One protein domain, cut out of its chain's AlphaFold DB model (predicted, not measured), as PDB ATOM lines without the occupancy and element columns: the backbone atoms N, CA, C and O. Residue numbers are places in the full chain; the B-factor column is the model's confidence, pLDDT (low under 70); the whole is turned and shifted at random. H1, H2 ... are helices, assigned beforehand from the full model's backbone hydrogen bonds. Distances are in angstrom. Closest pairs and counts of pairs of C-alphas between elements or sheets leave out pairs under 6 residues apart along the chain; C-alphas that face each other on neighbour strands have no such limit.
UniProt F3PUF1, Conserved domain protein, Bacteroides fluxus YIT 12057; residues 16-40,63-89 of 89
ATOM      1  N   PRO A  16     -43.565  62.074  24.543       93.75
ATOM      2  CA  PRO A  16     -44.338  61.062  23.840       93.75
ATOM      3  C   PRO A  16     -45.117  61.689  22.671       93.75
ATOM      4  O   PRO A  16     -45.694  62.759  22.833       93.75
ATOM      5  N   PRO A  17     -45.220  61.024  21.511       89.00
ATOM      6  CA  PRO A  17     -45.751  61.638  20.289       89.00
ATOM      7  C   PRO A  17     -47.257  61.950  20.318       89.00
ATOM      8  O   PRO A  17     -47.743  62.667  19.454       89.00
ATOM      9  N   LYS A  18     -48.018  61.385  21.266       88.88
ATOM     10  CA  LYS A  18     -49.492  61.471  21.305       88.88
ATOM     11  C   LYS A  18     -50.045  62.317  22.458       88.88
ATOM     12  O   LYS A  18     -51.250  62.287  22.697       88.88
ATOM     13  N   ILE A  19     -49.203  63.027  23.210       91.44
ATOM     14  CA  ILE A  19     -49.700  63.881  24.300       91.44
ATOM     15  C   ILE A  19     -50.365  65.137  23.731       91.44
ATOM     16  O   ILE A  19     -49.854  65.750  22.802       91.44
ATOM     17  N   ALA A  20     -51.507  65.526  24.301       88.06
ATOM     18  CA  ALA A  20     -52.237  66.709  23.843       88.06
ATOM     19  C   ALA A  20     -51.551  68.025  24.245       88.06
ATOM     20  O   ALA A  20     -51.647  69.012  23.526       88.06
ATOM     21  N   MET A  21     -50.868  68.052  25.395       89.56
ATOM     22  CA  MET A  21     -50.200  69.245  25.916       89.56
ATOM     23  C   MET A  21     -48.882  68.870  26.589       89.56
ATOM     24  O   MET A  21     -48.843  68.000  27.462       89.56
ATOM     25  N   HIS A  22     -47.815  69.570  26.209       92.06
ATOM     26  CA  HIS A  22     -46.484  69.377  26.779       92.06
ATOM     27  C   HIS A  22     -46.417  69.830  28.243       92.06
ATOM     28  O   HIS A  22     -45.807  69.140  29.053       92.06
ATOM     29  N   ASP A  23     -47.106  70.913  28.611       91.19
ATOM     30  CA  ASP A  23     -47.077  71.454  29.977       91.19
ATOM     31  C   ASP A  23     -47.618  70.457  31.008       91.19
ATOM     32  O   ASP A  23     -46.992  70.226  32.041       91.19
ATOM     33  N   ILE A  24     -48.738  69.794  30.688       93.12
ATOM     34  CA  ILE A  24     -49.328  68.745  31.531       93.12
ATOM     35  C   ILE A  24     -48.336  67.591  31.709       93.12
ATOM     36  O   ILE A  24     -48.137  67.104  32.820       93.12
ATOM     37  N   TRP A  25     -47.691  67.160  30.622       95.50
ATOM     38  CA  TRP A  25     -46.692  66.095  30.674       95.50
ATOM     39  C   TRP A  25     -45.495  66.467  31.551       95.50
ATOM     40  O   TRP A  25     -45.070  65.660  32.380       95.50
ATOM     41  N   ILE A  26     -44.962  67.680  31.383       94.88
ATOM     42  CA  ILE A  26     -43.827  68.182  32.161       94.88
ATOM     43  C   ILE A  26     -44.188  68.234  33.643       94.88
ATOM     44  O   ILE A  26     -43.436  67.699  34.456       94.88
ATOM     45  N   GLY A  27     -45.336  68.832  33.979       93.88
ATOM     46  CA  GLY A  27     -45.820  68.934  35.353       93.88
ATOM     47  C   GLY A  27     -45.917  67.561  36.009       93.88
ATOM     48  O   GLY A  27     -45.257  67.318  37.013       93.88
ATOM     49  N   LEU A  28     -46.621  66.620  35.377       94.75
ATOM     50  CA  LEU A  28     -46.795  65.265  35.913       94.75
ATOM     51  C   LEU A  28     -45.470  64.499  36.042       94.75
ATOM     52  O   LEU A  28     -45.260  63.789  37.021       94.75
ATOM     53  N   CYS A  29     -44.547  64.653  35.092       95.12
ATOM     54  CA  CYS A  29     -43.227  64.037  35.214       95.12
ATOM     55  C   CYS A  29     -42.422  64.631  36.384       95.12
ATOM     56  O   CYS A  29     -41.760  63.888  37.108       95.12
ATOM     57  N   CYS A  30     -42.475  65.949  36.590       94.44
ATOM     58  CA  CYS A  30     -41.818  66.597  37.725       94.44
ATOM     59  C   CYS A  30     -42.456  66.219  39.070       94.44
ATOM     60  O   CYS A  30     -41.712  66.027  40.026       94.44
ATOM     61  N   GLU A  31     -43.782  66.073  39.134       94.38
ATOM     62  CA  GLU A  31     -44.505  65.615  40.333       94.38
ATOM     63  C   GLU A  31     -44.112  64.183  40.726       94.38
ATOM     64  O   GLU A  31     -43.913  63.886  41.898       94.38
ATOM     65  N   ILE A  32     -43.949  63.284  39.748       94.38
ATOM     66  CA  ILE A  32     -43.641  61.869  40.019       94.38
ATOM     67  C   ILE A  32     -42.159  61.644  40.355       94.38
ATOM     68  O   ILE A  32     -41.841  60.824  41.217       94.38
ATOM     69  N   PHE A  33     -41.236  62.300  39.641       93.75
ATOM     70  CA  PHE A  33     -39.797  61.988  39.714       93.75
ATOM     71  C   PHE A  33     -38.938  63.092  40.342       93.75
ATOM     72  O   PHE A  33     -37.731  62.899  40.512       93.75
ATOM     73  N   GLY A  34     -39.514  64.259  40.621       90.62
ATOM     74  CA  GLY A  34     -38.787  65.456  41.026       90.62
ATOM     75  C   GLY A  34     -39.409  66.158  42.228       90.62
ATOM     76  O   GLY A  34     -40.030  65.543  43.088       90.62
ATOM     77  N   LYS A  35     -39.174  67.469  42.302       91.00
ATOM     78  CA  LYS A  35     -39.811  68.376  43.258       91.00
ATOM     79  C   LYS A  35     -40.417  69.527  42.472       91.00
ATOM     80  O   LYS A  35     -39.748  70.077  41.593       91.00
ATOM     81  N   VAL A  36     -41.649  69.882  42.800       92.56
ATOM     82  CA  VAL A  36     -42.369  71.008  42.207       92.56
ATOM     83  C   VAL A  36     -42.607  72.046  43.293       92.56
ATOM     84  O   VAL A  36     -42.838  71.708  44.452       92.56
ATOM     85  N   TYR A  37     -42.493  73.315  42.918       93.38
ATOM     86  CA  TYR A  37     -42.764  74.446  43.790       93.38
ATOM     87  C   TYR A  37     -43.648  75.438  43.039       93.38
ATOM     88  O   TYR A  37     -43.329  75.825  41.912       93.38
ATOM     89  N   PHE A  38     -44.754  75.826  43.668       91.81
ATOM     90  CA  PHE A  38     -45.661  76.847  43.162       91.81
ATOM     91  C   PHE A  38     -45.319  78.168  43.845       91.81
ATOM     92  O   PHE A  38     -45.448  78.288  45.061       91.81
ATOM     93  N   LEU A  39     -44.845  79.132  43.057       90.62
ATOM     94  CA  LEU A  39     -44.560  80.480  43.530       90.62
ATOM     95  C   LEU A  39     -45.829  81.328  43.404       90.62
ATOM     96  O   LEU A  39     -46.350  81.474  42.299       90.62
ATOM     97  N   ASP A  40     -46.296  81.877  44.523       86.81
ATOM     98  CA  ASP A  40     -47.522  82.691  44.597       86.81
ATOM     99  C   ASP A  40     -47.302  84.156  44.162       86.81
ATOM    100  O   ASP A  40     -48.217  84.970  44.083       86.81
ATOM    101  N   PRO A  63     -65.064  68.156  22.718       86.06
ATOM    102  CA  PRO A  63     -65.930  67.035  23.052       86.06
ATOM    103  C   PRO A  63     -65.490  66.325  24.333       86.06
ATOM    104  O   PRO A  63     -64.297  66.129  24.585       86.06
ATOM    105  N   TYR A  64     -66.454  65.866  25.128       86.00
ATOM    106  CA  TYR A  64     -66.176  65.127  26.362       86.00
ATOM    107  C   TYR A  64     -65.326  63.868  26.116       86.00
ATOM    108  O   TYR A  64     -64.383  63.584  26.858       86.00
ATOM    109  N   THR A  65     -65.585  63.166  25.012       88.69
ATOM    110  CA  THR A  65     -64.800  62.005  24.567       88.69
ATOM    111  C   THR A  65     -63.334  62.357  24.341       88.69
ATOM    112  O   THR A  65     -62.449  61.627  24.788       88.69
ATOM    113  N   TYR A  66     -63.055  63.509  23.725       89.44
ATOM    114  CA  TYR A  66     -61.694  64.005  23.539       89.44
ATOM    115  C   TYR A  66     -61.024  64.286  24.889       89.44
ATOM    116  O   TYR A  66     -59.873  63.893  25.100       89.44
ATOM    117  N   ARG A  67     -61.760  64.885  25.837       88.56
ATOM    118  CA  ARG A  67     -61.250  65.185  27.184       88.56
ATOM    119  C   ARG A  67     -60.817  63.945  27.959       88.56
ATOM    120  O   ARG A  67     -59.811  63.993  28.671       88.56
ATOM    121  N   ILE A  68     -61.560  62.852  27.831       91.94
ATOM    122  CA  ILE A  68     -61.183  61.563  28.423       91.94
ATOM    123  C   ILE A  68     -60.010  60.958  27.654       91.94
ATOM    124  O   ILE A  68     -59.021  60.550  28.259       91.94
ATOM    125  N   THR A  69     -60.088  60.942  26.324       92.75
ATOM    126  CA  THR A  69     -59.089  60.286  25.472       92.75
ATOM    127  C   THR A  69     -57.686  60.828  25.723       92.75
ATOM    128  O   THR A  69     -56.768  60.039  25.952       92.75
ATOM    129  N   TYR A  70     -57.495  62.154  25.769       91.62
ATOM    130  CA  TYR A  70     -56.156  62.695  26.023       91.62
ATOM    131  C   TYR A  70     -55.637  62.356  27.426       91.62
ATOM    132  O   TYR A  70     -54.442  62.103  27.582       91.62
ATOM    133  N   ARG A  71     -56.513  62.310  28.442       92.69
ATOM    134  CA  ARG A  71     -56.132  61.926  29.813       92.69
ATOM    135  C   ARG A  71     -55.668  60.476  29.857       92.69
ATOM    136  O   ARG A  71     -54.627  60.196  30.444       92.69
ATOM    137  N   MET A  72     -56.384  59.581  29.178       94.88
ATOM    138  CA  MET A  72     -56.007  58.169  29.079       94.88
ATOM    139  C   MET A  72     -54.676  57.982  28.344       94.88
ATOM    140  O   MET A  72     -53.855  57.167  28.764       94.88
ATOM    141  N   ILE A  73     -54.427  58.759  27.283       94.94
ATOM    142  CA  ILE A  73     -53.142  58.731  26.572       94.94
ATOM    143  C   ILE A  73     -52.006  59.185  27.495       94.94
ATOM    144  O   ILE A  73     -51.008  58.474  27.614       94.94
ATOM    145  N   VAL A  74     -52.160  60.324  28.177       95.12
ATOM    146  CA  VAL A  74     -51.146  60.838  29.112       95.12
ATOM    147  C   VAL A  74     -50.879  59.832  30.232       95.12
ATOM    148  O   VAL A  74     -49.719  59.524  30.495       95.12
ATOM    149  N   LEU A  75     -51.924  59.257  30.830       95.00
ATOM    150  CA  LEU A  75     -51.788  58.251  31.884       95.00
ATOM    151  C   LEU A  75     -51.015  57.017  31.399       95.00
ATOM    152  O   LEU A  75     -50.072  56.577  32.054       95.00
ATOM    153  N   LYS A  76     -51.358  56.488  30.218       95.81
ATOM    154  CA  LYS A  76     -50.655  55.345  29.618       95.81
ATOM    155  C   LYS A  76     -49.173  55.646  29.383       95.81
ATOM    156  O   LYS A  76     -48.324  54.809  29.689       95.81
ATOM    157  N   GLU A  77     -48.852  56.817  28.840       95.38
ATOM    158  CA  GLU A  77     -47.463  57.212  28.584       95.38
ATOM    159  C   GLU A  77     -46.681  57.471  29.883       95.38
ATOM    160  O   GLU A  77     -45.501  57.121  29.962       95.38
ATOM    161  N   LEU A  78     -47.331  57.990  30.930       94.94
ATOM    162  CA  LEU A  78     -46.726  58.151  32.255       94.94
ATOM    163  C   LEU A  78     -46.408  56.807  32.903       94.94
ATOM    164  O   LEU A  78     -45.300  56.627  33.402       94.94
ATOM    165  N   MET A  79     -47.321  55.836  32.837       94.81
ATOM    166  CA  MET A  79     -47.075  54.492  33.372       94.81
ATOM    167  C   MET A  79     -45.890  53.816  32.673       94.81
ATOM    168  O   MET A  79     -45.001  53.272  33.332       94.81
ATOM    169  N   LYS A  80     -45.812  53.921  31.339       93.88
ATOM    170  CA  LYS A  80     -44.643  53.452  30.576       93.88
ATOM    171  C   LYS A  80     -43.359  54.157  31.009       93.88
ATOM    172  O   LYS A  80     -42.323  53.509  31.154       93.88
ATOM    173  N   ARG A  81     -43.408  55.480  31.207       94.06
ATOM    174  CA  ARG A  81     -42.256  56.282  31.647       94.06
ATOM    175  C   ARG A  81     -41.785  55.870  33.036       94.06
ATOM    176  O   ARG A  81     -40.586  55.691  33.230       94.06
ATOM    177  N   TYR A  82     -42.718  55.678  33.962       94.00
ATOM    178  CA  TYR A  82     -42.450  55.217  35.318       94.00
ATOM    179  C   TYR A  82     -41.770  53.857  35.324       94.00
ATOM    180  O   TYR A  82     -40.697  53.722  35.912       94.00
ATOM    181  N   ALA A  83     -42.316  52.887  34.588       93.56
ATOM    182  CA  ALA A  83     -41.681  51.587  34.441       93.56
ATOM    183  C   ALA A  83     -40.269  51.718  33.840       93.56
ATOM    184  O   ALA A  83     -39.307  51.205  34.405       93.56
ATOM    185  N   LYS A  84     -40.107  52.486  32.756       91.50
ATOM    186  CA  LYS A  84     -38.805  52.689  32.105       91.50
ATOM    187  C   LYS A  84     -37.761  53.347  33.012       91.50
ATOM    188  O   LYS A  84     -36.580  53.089  32.831       91.50
ATOM    189  N   ILE A  85     -38.151  54.230  33.929       90.44
ATOM    190  CA  ILE A  85     -37.207  54.891  34.845       90.44
ATOM    191  C   ILE A  85     -36.895  53.994  36.045       90.44
ATOM    192  O   ILE A  85     -35.740  53.927  36.453       90.44
ATOM    193  N   LYS A  86     -37.895  53.291  36.588       86.56
ATOM    194  CA  LYS A  86     -37.743  52.453  37.785       86.56
ATOM    195  C   LYS A  86     -37.044  51.120  37.513       86.56
ATOM    196  O   LYS A  86     -36.259  50.681  38.340       86.56
ATOM    197  N   PHE A  87     -37.320  50.491  36.370       82.56
ATOM    198  CA  PHE A  87     -36.754  49.188  35.986       82.56
ATOM    199  C   PHE A  87     -35.489  49.295  35.129       82.56
ATOM    200  O   PHE A  87     -34.999  48.291  34.627       82.56
ATOM    201  N   ARG A  88     -34.947  50.501  34.945       65.75
ATOM    202  CA  ARG A  88     -33.630  50.700  34.337       65.75
ATOM    203  C   ARG A  88     -32.562  50.504  35.419       65.75
ATOM    204  O   ARG A  88     -32.000  51.484  35.903       65.75
ATOM    205  N   PHE A  89     -32.377  49.239  35.798       49.19
ATOM    206  CA  PHE A  89     -31.188  48.692  36.455       49.19
ATOM    207  C   PHE A  89     -30.406  47.885  35.421       49.19
ATOM    208  O   PHE A  89     -31.067  47.159  34.644       49.19
TER     209      PHE A  89
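Overview. This is residues 16 to 40 and 63 to 89 of the 89 residues of the protein "Conserved domain protein" of Bacteroides fluxus YIT 12057 (UniProt F3PUF1). One long helix, H2, has a shorter helix, H1, set aslant beside its middle, and from H1 residues 34 to 40 lead away from H2 to a cut. This loose, all-helix pair has few contacts. The printed part has 52 residues, with named helices H1 then H2 and no named strand; it is loose, with a radius of gyration of the C-alphas of 12.7 A, and flat, spanning 39 by 36 by 15 A.

Along the chain. Find C-alpha 22 at (-46.484, 69.377, 26.779); from there H1, residues 22 to 33, runs 16.3 A. Past the cut, H2, residues 64 to 86, runs 33.2 A to C-alpha 86 at (-37.743, 52.453, 37.785).

Arrangement. Look at Trp 25 and Val 74, whose C-alphas are the closest of H1 and H2, 7.1 A apart. The helices only just touch, with 3 pairs of C-alphas within 8 A, through residues 25 to 29 of H1 and 74 to 78 of H2 alone. They run the same way at a steep tilt of 40 degrees. Every O i to N i+4 pair is within hydrogen-bond range in H1, and 18 of 19 in H2.

Size, cuts and confidence. The C-alphas farthest apart, those of Pro 63 and Phe 89, are 41.5 A apart. Residues 41 to 62 are not printed; C-alphas 40 and 63 stand 32.4 A apart across this cut, in the link from H1 to H2. Residues 88 to 89 have pLDDT under 70.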